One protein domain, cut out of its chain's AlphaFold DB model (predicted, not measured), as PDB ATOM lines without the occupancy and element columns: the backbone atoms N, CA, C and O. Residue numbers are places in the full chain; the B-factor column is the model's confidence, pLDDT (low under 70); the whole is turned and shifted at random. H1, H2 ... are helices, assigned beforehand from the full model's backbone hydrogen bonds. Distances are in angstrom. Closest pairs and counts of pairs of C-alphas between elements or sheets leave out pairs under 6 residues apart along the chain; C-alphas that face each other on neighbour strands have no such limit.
ATOM      1  N   PHE A 236     146.661 141.312  87.927       54.31
ATOM      2  CA  PHE A 236     147.370 140.082  87.582       54.31
ATOM      3  C   PHE A 236     148.065 139.331  88.743       54.31
ATOM      4  O   PHE A 236     148.303 138.130  88.663       54.31
ATOM      5  N   ILE A 237     148.477 140.016  89.819       56.81
ATOM      6  CA  ILE A 237     149.311 139.397  90.874       56.81
ATOM      7  C   ILE A 237     148.559 138.386  91.773       56.81
ATOM      8  O   ILE A 237     149.126 137.309  91.979       56.81
ATOM      9  N   PRO A 238     147.366 138.677  92.346       58.88
ATOM     10  CA  PRO A 238     146.583 137.699  93.113       58.88
ATOM     11  C   PRO A 238     146.242 136.436  92.313       58.88
ATOM     12  O   PRO A 238     146.555 135.344  92.779       58.88
ATOM     13  N   GLU A 239     145.711 136.599  91.100       64.25
ATOM     14  CA  GLU A 239     145.360 135.526  90.155       64.25
ATOM     15  C   GLU A 239     146.535 134.562  89.925       64.25
ATOM     16  O   GLU A 239     146.422 133.357  90.144       64.25
ATOM     17  N   VAL A 240     147.720 135.110  89.626       68.88
ATOM     18  CA  VAL A 240     148.959 134.330  89.515       68.88
ATOM     19  C   VAL A 240     149.273 133.565  90.804       68.88
ATOM     20  O   VAL A 240     149.680 132.410  90.731       68.88
ATOM     21  N   THR A 241     149.121 134.155  91.994       69.69
ATOM     22  CA  THR A 241     149.389 133.423  93.250       69.69
ATOM     23  C   THR A 241     148.375 132.332  93.571       69.69
ATOM     24  O   THR A 241     148.778 131.320  94.141       69.69
ATOM     25  N   GLU A 242     147.110 132.521  93.207       76.38
ATOM     26  CA  GLU A 242     146.021 131.575  93.466       76.38
ATOM     27  C   GLU A 242     146.179 130.333  92.580       76.38
ATOM     28  O   GLU A 242     146.360 129.232  93.108       76.38
ATOM     29  N   PHE A 243     146.345 130.538  91.267       75.56
ATOM     30  CA  PHE A 243     146.699 129.501  90.288       75.56
ATOM     31  C   PHE A 243     147.959 128.714  90.693       75.56
ATOM     32  O   PHE A 243     148.014 127.492  90.574       75.56
ATOM     33  N   ILE A 244     148.988 129.391  91.222       76.75
ATOM     34  CA  ILE A 244     150.212 128.732  91.709       76.75
ATOM     35  C   ILE A 244     149.946 127.829  92.920       76.75
ATOM     36  O   ILE A 244     150.644 126.827  93.074       76.75
ATOM     37  N   THR A 245     148.996 128.165  93.798       74.94
ATOM     38  CA  THR A 245     148.593 127.250  94.877       74.94
ATOM     39  C   THR A 245     147.734 126.108  94.351       74.94
ATOM     40  O   THR A 245     148.064 124.959  94.622       74.94
ATOM     41  N   GLU A 246     146.728 126.385  93.523       80.25
ATOM     42  CA  GLU A 246     145.830 125.363  92.969       80.25
ATOM     43  C   GLU A 246     146.575 124.313  92.137       80.25
ATOM     44  O   GLU A 246     146.392 123.115  92.355       80.25
ATOM     45  N   VAL A 247     147.474 124.732  91.238       74.62
ATOM     46  CA  VAL A 247     148.275 123.812  90.415       74.62
ATOM     47  C   VAL A 247     149.316 123.067  91.257       74.62
ATOM     48  O   VAL A 247     149.484 121.864  91.077       74.62
ATOM     49  N   ALA A 248     149.988 123.716  92.215       69.81
ATOM     50  CA  ALA A 248     150.983 123.036  93.058       69.81
ATOM     51  C   ALA A 248     150.366 122.089  94.109       69.81
ATOM     52  O   ALA A 248     151.061 121.208  94.619       69.81
ATOM     53  N   GLU A 249     149.091 122.266  94.457       71.75
ATOM     54  CA  GLU A 249     148.346 121.374  95.354       71.75
ATOM     55  C   GLU A 249     147.662 120.242  94.563       71.75
ATOM     56  O   GLU A 249     147.796 119.079  94.940       71.75
ATOM     57  N   SER A 250     147.040 120.542  93.416       72.81
ATOM     58  CA  SER A 250     146.361 119.549  92.559       72.81
ATOM     59  C   SER A 250     147.314 118.687  91.725       72.81
ATOM     60  O   SER A 250     146.979 117.558  91.377       72.81
ATOM     61  N   GLN A 251     148.496 119.203  91.373       66.56
ATOM     62  CA  GLN A 251     149.450 118.559  90.460       66.56
ATOM     63  C   GLN A 251     150.832 118.393  91.112       66.56
ATOM     64  O   GLN A 251     151.866 118.748  90.543       66.56
ATOM     65  N   SER A 252     150.855 117.787  92.303       63.22
ATOM     66  CA  SER A 252     152.032 117.526  93.162       63.22
ATOM     67  C   SER A 252     153.152 116.648  92.558       63.22
ATOM     68  O   SER A 252     154.104 116.285  93.246       63.22
ATOM     69  N   GLN A 253     153.057 116.310  91.270       64.56
ATOM     70  CA  GLN A 253     154.072 115.610  90.473       64.56
ATOM     71  C   GLN A 253     154.800 116.543  89.483       64.56
ATOM     72  O   GLN A 253     155.876 116.191  88.997       64.56
ATOM     73  N   LEU A 254     154.252 117.723  89.154       74.69
ATOM     74  CA  LEU A 254     154.853 118.597  88.144       74.69
ATOM     75  C   LEU A 254     156.108 119.312  88.648       74.69
ATOM     76  O   LEU A 254     156.182 119.848  89.754       74.69
ATOM     77  N   ASN A 255     157.104 119.383  87.769       85.50
ATOM     78  CA  ASN A 255     158.313 120.155  88.004       85.50
ATOM     79  C   ASN A 255     158.050 121.674  87.857       85.50
ATOM     80  O   ASN A 255     157.095 122.119  87.216       85.50
ATOM     81  N   ALA A 256     158.941 122.484  88.434       86.62
ATOM     82  CA  ALA A 256     158.821 123.945  88.456       86.62
ATOM     83  C   ALA A 256     158.931 124.630  87.076       86.62
ATOM     84  O   ALA A 256     158.623 125.815  86.963       86.62
ATOM     85  N   GLU A 257     159.384 123.924  86.042       89.31
ATOM     86  CA  GLU A 257     159.457 124.433  84.672       89.31
ATOM     87  C   GLU A 257     158.132 124.189  83.938       89.31
ATOM     88  O   GLU A 257     157.582 125.129  83.373       89.31
ATOM     89  N   SER A 258     157.528 123.003  84.066       87.94
ATOM     90  CA  SER A 258     156.184 122.703  83.546       87.94
ATOM     91  C   SER A 258     155.107 123.623  84.133       87.94
ATOM     92  O   SER A 258     154.364 124.236  83.372       87.94
ATOM     93  N   VAL A 259     155.075 123.817  85.461       86.38
ATOM     94  CA  VAL A 259     154.124 124.755  86.103       86.38
ATOM     95  C   VAL A 259     154.357 126.197  85.635       86.38
ATOM     96  O   VAL A 259     153.409 126.960  85.471       86.38
ATOM     97  N   ARG A 260     155.610 126.583  85.362       87.44
ATOM     98  CA  ARG A 260     155.938 127.892  84.779       87.44
ATOM     99  C   ARG A 260     155.461 128.003  83.328       87.44
ATOM    100  O   ARG A 260     154.973 129.063  82.963       87.44
ATOM    101  N   HIS A 261     155.605 126.962  82.512       85.69
ATOM    102  CA  HIS A 261     155.129 126.958  81.127       85.69
ATOM    103  C   HIS A 261     153.606 127.095  81.061       85.69
ATOM    104  O   HIS A 261     153.125 128.023  80.419       85.69
ATOM    105  N   GLN A 262     152.876 126.269  81.814       86.12
ATOM    106  CA  GLN A 262     151.415 126.338  81.919       86.12
ATOM    107  C   GLN A 262     150.942 127.722  82.401       86.12
ATOM    108  O   GLN A 262     150.002 128.285  81.853       86.12
ATOM    109  N   LEU A 263     151.640 128.308  83.382       83.94
ATOM    110  CA  LEU A 263     151.376 129.662  83.873       83.94
ATOM    111  C   LEU A 263     151.688 130.754  82.831       83.94
ATOM    112  O   LEU A 263     151.011 131.769  82.809       83.94
ATOM    113  N   LEU A 264     152.696 130.599  81.965       82.06
ATOM    114  CA  LEU A 264     152.904 131.545  80.855       82.06
ATOM    115  C   LEU A 264     151.856 131.386  79.742       82.06
ATOM    116  O   LEU A 264     151.593 132.353  79.034       82.06
ATOM    117  N   GLU A 265     151.286 130.193  79.583       83.44
ATOM    118  CA  GLU A 265     150.288 129.869  78.563       83.44
ATOM    119  C   GLU A 265     148.900 130.416  78.931       83.44
ATOM    120  O   GLU A 265     148.314 131.163  78.147       83.44
ATOM    121  N   THR A 266     148.417 130.162  80.154       80.19
ATOM    122  CA  THR A 266     147.120 130.684  80.631       80.19
ATOM    123  C   THR A 266     147.072 132.210  80.697       80.19
ATOM    124  O   THR A 266     146.017 132.803  80.493       80.19
ATOM    125  N   LEU A 267     148.218 132.860  80.915       74.50
ATOM    126  CA  LEU A 267     148.346 134.318  80.988       74.50
ATOM    127  C   LEU A 267     148.602 134.995  79.625       74.50
ATOM    128  O   LEU A 267     148.933 136.183  79.596       74.50
ATOM    129  N   SER A 268     148.484 134.273  78.503       67.12
ATOM    130  CA  SER A 268     148.776 134.791  77.153       67.12
ATOM    131  C   SER A 268     147.578 134.945  76.172       67.12
ATOM    132  O   SER A 268     147.800 134.814  74.960       67.12
ATOM    133  N   PRO A 269     146.331 135.275  76.585       56.12
ATOM    134  CA  PRO A 269     145.239 135.555  75.648       56.12
ATOM    135  C   PRO A 269     145.367 136.953  75.001       56.12
ATOM    136  O   PRO A 269     144.680 137.900  75.363       56.12
ATOM    137  N   GLY A 270     146.251 137.085  74.009       54.59
ATOM    138  CA  GLY A 270     146.234 138.165  73.004       54.59
ATOM    139  C   GLY A 270     146.730 139.568  73.401       54.59
ATOM    140  O   GLY A 270     147.001 140.369  72.507       54.59
ATOM    141  N   ASP A 271     146.886 139.885  74.687       56.59
ATOM    142  CA  ASP A 271     147.201 141.252  75.139       56.59
ATOM    143  C   ASP A 271     148.636 141.744  74.814       56.59
ATOM    144  O   ASP A 271     149.609 140.987  74.912       56.59
ATOM    145  N   PRO A 272     148.841 143.052  74.539       56.41
ATOM    146  CA  PRO A 272     150.152 143.615  74.189       56.41
ATOM    147  C   PRO A 272     151.182 143.623  75.339       56.41
ATOM    148  O   PRO A 272     152.361 143.895  75.110       56.41
ATOM    149  N   ASN A 273     150.786 143.284  76.571       56.53
ATOM    150  CA  ASN A 273     151.649 143.309  77.760       56.53
ATOM    151  C   ASN A 273     152.572 142.074  77.909       56.53
ATOM    152  O   ASN A 273     153.207 141.889  78.949       56.53
ATOM    153  N   THR A 274     152.733 141.241  76.872       57.81
ATOM    154  CA  THR A 274     153.650 140.074  76.881       57.81
ATOM    155  C   THR A 274     155.112 140.416  77.227       57.81
ATOM    156  O   THR A 274     155.860 139.557  77.709       57.81
ATOM    157  N   ALA A 275     155.535 141.670  77.032       56.41
ATOM    158  CA  ALA A 275     156.842 142.175  77.460       56.41
ATOM    159  C   ALA A 275     157.003 142.209  78.996       56.41
ATOM    160  O   ALA A 275     158.079 141.884  79.516       56.41
ATOM    161  N   ASP A 276     155.937 142.529  79.735       73.88
ATOM    162  CA  ASP A 276     155.956 142.510  81.198       73.88
ATOM    163  C   ASP A 276     156.027 141.082  81.734       73.88
ATOM    164  O   ASP A 276     156.749 140.845  82.699       73.88
ATOM    165  N   LEU A 277     155.404 140.100  81.072       74.62
ATOM    166  CA  LEU A 277     155.493 138.690  81.480       74.62
ATOM    167  C   LEU A 277     156.947 138.206  81.493       74.62
ATOM    168  O   LEU A 277     157.443 137.719  82.510       74.62
ATOM    169  N   LYS A 278     157.687 138.437  80.403       75.88
ATOM    170  CA  LYS A 278     159.121 138.099  80.312       75.88
ATOM    171  C   LYS A 278     159.951 138.814  81.392       75.88
ATOM    172  O   LYS A 278     160.930 138.259  81.894       75.88
ATOM    173  N   THR A 279     159.526 140.008  81.803       82.94
ATOM    174  CA  THR A 279     160.173 140.820  82.845       82.94
ATOM    175  C   THR A 279     159.814 140.359  84.271       82.94
ATOM    176  O   THR A 279     160.668 140.368  85.162       82.94
ATOM    177  N   LEU A 280     158.586 139.883  84.501       83.00
ATOM    178  CA  LEU A 280     158.148 139.219  85.733       83.00
ATOM    179  C   LEU A 280     158.895 137.895  85.923       83.00
ATOM    180  O   LEU A 280     159.448 137.650  86.996       83.00
ATOM    181  N   PHE A 281     158.992 137.085  84.870       85.56
ATOM    182  CA  PHE A 281     159.638 135.770  84.849       85.56
ATOM    183  C   PHE A 281     161.163 135.819  84.589       85.56
ATOM    184  O   PHE A 281     161.750 134.842  84.117       85.56
ATOM    185  N   SER A 282     161.823 136.933  84.940       82.88
ATOM    186  CA  SER A 282     163.238 137.245  84.631       82.88
ATOM    187  C   SER A 282     164.307 136.288  85.190       82.88
ATOM    188  O   SER A 282     165.496 136.465  84.920       82.88
ATOM    189  N   LYS A 283     163.931 135.288  85.994       87.50
ATOM    190  CA  LYS A 283     164.836 134.253  86.523       87.50
ATOM    191  C   LYS A 283     164.356 132.885  86.066       87.50
ATOM    192  O   LYS A 283     163.151 132.670  85.991       87.50
ATOM    193  N   SER A 284     165.289 131.967  85.812       89.31
ATOM    194  CA  SER A 284     164.942 130.579  85.487       89.31
ATOM    195  C   SER A 284     164.220 129.878  86.645       89.31
ATOM    196  O   SER A 284     164.406 130.250  87.815       89.31
ATOM    197  N   ALA A 285     163.420 128.869  86.294       90.44
ATOM    198  CA  ALA A 285     162.766 127.971  87.233       90.44
ATOM    199  C   ALA A 285     163.780 127.076  87.970       90.44
ATOM    200  O   ALA A 285     164.947 126.974  87.581       90.44
ATOM    201  N   LYS A 286     163.362 126.480  89.095       89.25
ATOM    202  CA  LYS A 286     164.241 125.714  89.994       89.25
ATOM    203  C   LYS A 286     163.499 124.578  90.684       89.25
ATOM    204  O   LYS A 286     162.471 124.814  91.312       89.25
ATOM    205  N   SER A 287     164.081 123.381  90.686       87.44
ATOM    206  CA  SER A 287     163.647 122.272  91.549       87.44
ATOM    207  C   SER A 287     163.988 122.508  93.025       87.44
ATOM    208  O   SER A 287     163.229 122.112  93.900       87.44
ATOM    209  N   THR A 288     165.085 123.212  93.331       90.31
ATOM    210  CA  THR A 288     165.500 123.520  94.711       90.31
ATOM    211  C   THR A 288     165.720 125.021  94.930       90.31
ATOM    212  O   THR A 288     166.430 125.696  94.184       90.31
ATOM    213  N   VAL A 289     165.081 125.569  95.972       90.38
ATOM    214  CA  VAL A 289     165.133 127.008  96.315       90.38
ATOM    215  C   VAL A 289     165.948 127.290  97.584       90.38
ATOM    216  O   VAL A 289     166.613 128.323  97.661       90.38
ATOM    217  N   SER A 290     165.916 126.393  98.576       89.25
ATOM    218  CA  SER A 290     166.755 126.472  99.781       89.25
ATOM    219  C   SER A 290     167.919 125.494  99.691       89.25
ATOM    220  O   SER A 290     167.752 124.372  99.221       89.25
ATOM    221  N   THR A 291     169.078 125.885 100.221       92.44
ATOM    222  CA  THR A 291     170.142 124.935 100.560       92.44
ATOM    223  C   THR A 291     169.757 124.133 101.803       92.44
ATOM    224  O   THR A 291     168.972 124.601 102.635       92.44
ATOM    225  N   GLU A 292     170.355 122.953 101.963       91.31
ATOM    226  CA  GLU A 292     170.090 122.060 103.095       91.31
ATOM    227  C   GLU A 292     170.455 122.701 104.443       91.31
ATOM    228  O   GLU A 292     169.625 122.782 105.344       91.31
ATOM    229  N   ALA A 293     171.641 123.308 104.554       93.50
ATOM    230  CA  ALA A 293     172.019 124.083 105.739       93.50
ATOM    231  C   ALA A 293     171.045 125.252 106.020       93.50
ATOM    232  O   ALA A 293     170.791 125.588 107.176       93.50
ATOM    233  N   GLY A 294     170.458 125.853 104.976       92.31
ATOM    234  CA  GLY A 294     169.406 126.864 105.104       92.31
ATOM    235  C   GLY A 294     168.077 126.298 105.618       92.31
ATOM    236  O   GLY A 294     167.402 126.962 106.408       92.31
ATOM    237  N   ARG A 295     167.733 125.065 105.221       91.44
ATOM    238  CA  ARG A 295     166.555 124.313 105.677       91.44
ATOM    239  C   ARG A 295     166.699 123.926 107.148       91.44
ATOM    240  O   ARG A 295     165.884 124.364 107.954       91.44
ATOM    241  N   LEU A 296     167.788 123.253 107.521       92.62
ATOM    242  CA  LEU A 296     168.087 122.863 108.904       92.62
ATOM    243  C   LEU A 296     168.167 124.081 109.843       92.62
ATOM    244  O   LEU A 296     167.566 124.092 110.916       92.62
ATOM    245  N   ALA A 297     168.813 125.171 109.413       93.38
ATOM    246  CA  ALA A 297     168.835 126.418 110.178       93.38
ATOM    247  C   ALA A 297     167.482 127.161 110.181       93.38
ATOM    248  O   ALA A 297     167.278 128.054 111.001       93.38
ATOM    249  N   SER A 298     166.554 126.871 109.266       91.31
ATOM    250  CA  SER A 298     165.164 127.352 109.324       91.31
ATOM    251  C   SER A 298     164.343 126.519 110.308       91.31
ATOM    252  O   SER A 298     163.531 127.069 111.045       91.31
ATOM    253  N   GLU A 299     164.585 125.212 110.342       92.50
ATOM    254  CA  GLU A 299     163.926 124.207 111.173       92.50
ATOM    255  C   GLU A 299     164.270 124.365 112.660       92.50
ATOM    256  O   GLU A 299     163.384 124.649 113.462       92.50
ATOM    257  N   SER A 300     165.563 124.368 113.000       94.00
ATOM    258  CA  SER A 300     166.091 124.546 114.365       94.00
ATOM    259  C   SER A 300     165.637 125.839 115.074       94.00
ATOM    260  O   SER A 300     165.660 125.911 116.301       94.00
ATOM    261  N   ARG A 301     165.197 126.869 114.335       93.12
ATOM    262  CA  ARG A 301     164.707 128.145 114.900       93.12
ATOM    263  C   ARG A 301     163.183 128.223 115.061       93.12
ATOM    264  O   ARG A 301     162.673 129.282 115.436       93.12
ATOM    265  N   ARG A 302     162.434 127.158 114.765       92.00
ATOM    266  CA  ARG A 302     160.967 127.139 114.904       92.00
ATOM    267  C   ARG A 302     160.560 126.864 116.347       92.00
ATOM    268  O   ARG A 302     161.112 125.994 117.002       92.00
ATOM    269  N   LYS A 303     159.533 127.583 116.805       94.25
ATOM    270  CA  LYS A 303     158.818 127.326 118.071       94.25
ATOM    271  C   LYS A 303     157.431 126.699 117.864       94.25
ATOM    272  O   LYS A 303     156.706 126.478 118.825       94.25
ATOM    273  N   HIS A 304     157.042 126.471 116.610       93.56
ATOM    274  CA  HIS A 304     155.715 126.001 116.213       93.56
ATOM    275  C   HIS A 304     155.848 124.980 115.073       93.56
ATOM    276  O   HIS A 304     156.753 125.142 114.244       93.56
ATOM    277  N   PRO A 305     154.962 123.971 114.994       92.88
ATOM    278  CA  PRO A 305     154.997 122.964 113.938       92.88
ATOM    279  C   PRO A 305     154.794 123.592 112.554       92.88
ATOM    280  O   PRO A 305     153.984 124.504 112.370       92.88
ATOM    281  N   ALA A 306     155.535 123.093 111.568       94.12
ATOM    282  CA  ALA A 306     155.436 123.536 110.186       94.12
ATOM    283  C   ALA A 306     154.355 122.729 109.453       94.12
ATOM    284  O   ALA A 306     154.603 121.606 109.031       94.12
ATOM    285  N   ARG A 307     153.148 123.298 109.345       94.12
ATOM    286  CA  ARG A 307     151.970 122.647 108.743       94.12
ATOM    287  C   ARG A 307     151.887 122.759 107.216       94.12
ATOM    288  O   ARG A 307     151.046 122.103 106.621       94.12
ATOM    289  N   PHE A 308     152.715 123.598 106.594       92.44
ATOM    290  CA  PHE A 308     152.663 123.883 105.156       92.44
ATOM    291  C   PHE A 308     153.929 123.337 104.489       92.44
ATOM    292  O   PHE A 308     155.026 123.800 104.808       92.44
ATOM    293  N   ALA A 309     153.801 122.358 103.596       91.50
ATOM    294  CA  ALA A 309     154.917 121.762 102.860       91.50
ATOM    295  C   ALA A 309     154.961 122.267 101.412       91.50
ATOM    296  O   ALA A 309     153.936 122.639 100.851       91.50
ATOM    297  N   CYS A 310     156.154 122.292 100.819       91.38
ATOM    298  CA  CYS A 310     156.322 122.439  99.378       91.38
ATOM    299  C   CYS A 310     156.141 121.078  98.700       91.38
ATOM    300  O   CYS A 310     156.697 120.085  99.166       91.38
ATOM    301  N   HIS A 311     155.377 121.048  97.607       88.81
ATOM    302  CA  HIS A 311     155.104 119.831  96.834       88.81
ATOM    303  C   HIS A 311     155.902 119.756  95.522       88.81
ATOM    304  O   HIS A 311     155.788 118.775  94.796       88.81
ATOM    305  N   PHE A 312     156.740 120.756  95.208       88.62
ATOM    306  CA  PHE A 312     157.608 120.688  94.029       88.62
ATOM    307  C   PHE A 312     158.635 119.546  94.167       88.62
ATOM    308  O   PHE A 312     159.309 119.452  95.204       88.62
ATOM    309  N   PRO A 313     158.820 118.705  93.129       88.31
ATOM    310  CA  PRO A 313     159.669 117.524  93.203       88.31
ATOM    311  C   PRO A 313     161.120 117.894  93.535       88.31
ATOM    312  O   PRO A 313     161.748 118.731  92.883       88.31
ATOM    313  N   GLY A 314     161.642 117.257  94.586       87.75
ATOM    314  CA  GLY A 314     162.970 117.520  95.142       87.75
ATOM    315  C   GLY A 314     163.043 118.647  96.182       87.75
ATOM    316  O   GLY A 314     164.143 118.928  96.660       87.75
ATOM    317  N   CYS A 315     161.932 119.293  96.571       91.25
ATOM    318  CA  CYS A 315     161.962 120.395  97.541       91.25
ATOM    319  C   CYS A 315     161.249 120.112  98.869       91.25
ATOM    320  O   CYS A 315     160.119 120.527  99.103       91.25
ATOM    321  N   ASN A 316     161.987 119.545  99.824       90.69
ATOM    322  CA  ASN A 316     161.479 119.188 101.158       90.69
ATOM    323  C   ASN A 316     161.355 120.406 102.113       90.69
ATOM    324  O   ASN A 316     161.673 120.327 103.301       90.69
ATOM    325  N   SER A 317     160.966 121.577 101.600       92.56
ATOM    326  CA  SER A 317     160.885 122.826 102.371       92.56
ATOM    327  C   SER A 317     159.531 122.970 103.065       92.56
ATOM    328  O   SER A 317     158.499 123.079 102.412       92.56
ATOM    329  N   THR A 318     159.535 123.042 104.396       93.69
ATOM    330  CA  THR A 318     158.322 123.216 105.216       93.69
ATOM    331  C   THR A 318     158.264 124.595 105.884       93.69
ATOM    332  O   THR A 318     159.299 125.194 106.194       93.69
ATOM    333  N   PHE A 319     157.055 125.100 106.136       93.88
ATOM    334  CA  PHE A 319     156.756 126.449 106.627       93.88
ATOM    335  C   PHE A 319     155.652 126.447 107.695       93.88
ATOM    336  O   PHE A 319     154.798 125.565 107.756       93.88
ATOM    337  N   THR A 320     155.641 127.476 108.546       94.25
ATOM    338  CA  THR A 320     154.652 127.657 109.628       94.25
ATOM    339  C   THR A 320     153.465 128.554 109.242       94.25
ATOM    340  O   THR A 320     152.600 128.802 110.079       94.25
ATOM    341  N   ARG A 321     153.419 129.084 108.007       92.56
ATOM    342  CA  ARG A 321     152.382 130.008 107.495       92.56
ATOM    343  C   ARG A 321     152.203 129.829 105.977       92.56
ATOM    344  O   ARG A 321     153.229 129.761 105.300       92.56
ATOM    345  N   LYS A 322     150.966 129.874 105.446       90.38
ATOM    346  CA  LYS A 322     150.672 129.780 103.990       90.38
ATOM    347  C   LYS A 322     151.448 130.823 103.167       90.38
ATOM    348  O   LYS A 322     152.197 130.457 102.270       90.38
ATOM    349  N   LEU A 323     151.469 132.082 103.619       90.06
ATOM    350  CA  LEU A 323     152.281 133.163 103.030       90.06
ATOM    351  C   LEU A 323     153.793 132.855 102.936       90.06
ATOM    352  O   LEU A 323     154.497 133.420 102.099       90.06
ATOM    353  N   GLY A 324     154.328 131.971 103.783       91.31
ATOM    354  CA  GLY A 324     155.709 131.493 103.659       91.31
ATOM    355  C   GLY A 324     155.902 130.553 102.467       91.31
ATOM    356  O   GLY A 324     156.909 130.664 101.768       91.31
ATOM    357  N   LEU A 325     154.916 129.686 102.226       91.94
ATOM    358  CA  LEU A 325     154.871 128.721 101.131       91.94
ATOM    359  C   LEU A 325     154.618 129.402  99.775       91.94
ATOM    360  O   LEU A 325     155.384 129.196  98.841       91.94
ATOM    361  N   GLU A 326     153.643 130.308  99.684       89.56
ATOM    362  CA  GLU A 326     153.336 131.085  98.465       89.56
ATOM    363  C   GLU A 326     154.575 131.839  97.936       89.56
ATOM    364  O   GLU A 326     154.948 131.765  96.762       89.56
ATOM    365  N   ASN A 327     155.292 132.524  98.834       90.56
ATOM    366  CA  ASN A 327     156.528 133.242  98.505       90.56
ATOM    367  C   ASN A 327     157.703 132.308  98.149       90.56
ATOM    368  O   ASN A 327     158.672 132.735  97.508       90.56
ATOM    369  N   HIS A 328     157.635 131.044  98.562       91.62
ATOM    370  CA  HIS A 328     158.573 129.998  98.180       91.62
ATOM    371  C   HIS A 328     158.224 129.420  96.797       91.62
ATOM    372  O   HIS A 328     159.120 129.337  95.958       91.62
ATOM    373  N   HIS A 329     156.945 129.180  96.483       90.62
ATOM    374  CA  HIS A 329     156.490 128.797  95.137       90.62
ATOM    375  C   HIS A 329     156.841 129.871  94.088       90.62
ATOM    376  O   HIS A 329     157.449 129.550  93.068       90.62
ATOM    377  N   LYS A 330     156.638 131.171  94.382       90.12
ATOM    378  CA  LYS A 330     157.152 132.278  93.533       90.12
ATOM    379  C   LYS A 330     158.652 132.148  93.218       90.12
ATOM    380  O   LYS A 330     159.105 132.552  92.148       90.12
ATOM    381  N   SER A 331     159.433 131.588  94.143       91.12
ATOM    382  CA  SER A 331     160.881 131.405  93.995       91.12
ATOM    383  C   SER A 331     161.265 130.144  93.202       91.12
ATOM    384  O   SER A 331     162.354 130.135  92.625       91.12
ATOM    385  N   HIS A 332     160.388 129.133  93.128       91.19
ATOM    386  CA  HIS A 332     160.514 127.981  92.223       91.19
ATOM    387  C   HIS A 332     160.298 128.388  90.767       91.19
ATOM    388  O   HIS A 332     161.087 128.015  89.909       91.19
ATOM    389  N   LEU A 333     159.277 129.207  90.499       89.75
ATOM    390  CA  LEU A 333     158.892 129.621  89.143       89.75
ATOM    391  C   LEU A 333     159.718 130.804  88.603       89.75
ATOM    392  O   LEU A 333     159.576 131.198  87.445       89.75
ATOM    393  N   GLY A 334     160.593 131.385  89.433       89.06
ATOM    394  CA  GLY A 334     161.461 132.506  89.061       89.06
ATOM    395  C   GLY A 334     160.763 133.872  89.009       89.06
ATOM    396  O   GLY A 334     161.308 134.809  88.423       89.06
ATOM    397  N   ILE A 335     159.586 134.000  89.630       89.75
ATOM    398  CA  ILE A 335     158.749 135.206  89.610       89.75
ATOM    399  C   ILE A 335     159.430 136.362  90.350       89.75
ATOM    400  O   ILE A 335     160.045 136.208  91.410       89.75
TER     401      ILE A 335
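AT A GLANCE: This is residues 236 to 335 of the 383 residues of a protein of Gymnopilus dilepis (UniProt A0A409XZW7). Three helices make the middle of an elongated body, the longest, H1, with H2 and H5 both packed on it and crossing its line at wide angles, while the short helices H3 and H4 sit towards opposite ends of the long axis and touch no helix. A long link, residues 281 to 291, runs from H3 to H4, and residues 300 to 321 fold back from H4 to H5 as a loop with a short antiparallel pairing. The printed part has 100 residues with five named helices, in the order H1, H2, H3, H4, H5, and no named strand; the class is all helix, with 52 residues in the helices. It is compact, with a radius of gyration of the C-alphas of 14.4 A, and its outline is a rod of 47 by 22 by 21 A.

IN THESE COORDINATES: H1, residues 236 to 250, is 21.2 A long, from C-alpha 236 at (147.370, 140.082, 87.582) to C-alpha 250 at (146.361, 119.549, 92.559). H2, residues 256 to 266, is 15.6 A long, and H5, residues 322 to 332, is 15.4 A long, with C-alpha 332 at (160.514, 127.981, 92.223). H3 is residues 274 to 280, 10.0 A long, and H4 is residues 292 to 299, 10.4 A long.

HOW THE PARTS SIT: H1 and H2 touch at a steep tilt of 51 degrees and run opposite ways; their closest C-alphas, of Val 247 and Val 259, are 7.3 A apart. H1 touches H5 with residues 241 to 245 alone, about perpendicular at 88 degrees; the closest C-alphas are those of Thr 241 and Glu 326, 6.9 A apart. H2 and H5 are close but not clearly touching, the closest C-alphas being those of Ala 256 and His 332 at 5.8 A. H2 and H3 are also close but not clearly touching, with the closest C-alphas of Leu 264 and Leu 277 at 7.6 A. H3 and H4 touch no helix, and H3 is apart from H1, H4 and H5. In H1, H2, H3 and H4 every O i to N i+4 pair is within hydrogen-bond range; in H5, 6 of 7 are.

THE WHOLE: The two C-alphas farthest apart are those of Gly 270 and Lys 303, 48.0 A. The printed part has no cut. The links H3 to H4 and H4 to H5 are long, with 11 and 22 residues; in the second, residues 308 to 309 pair with residues 318 to 319, antiparallel. The mean pLDDT of the printed part is 82.7, and 18 residues are under 70: residues 236 to 241, residue 248, residues 251 to 253 and residues 268 to 275.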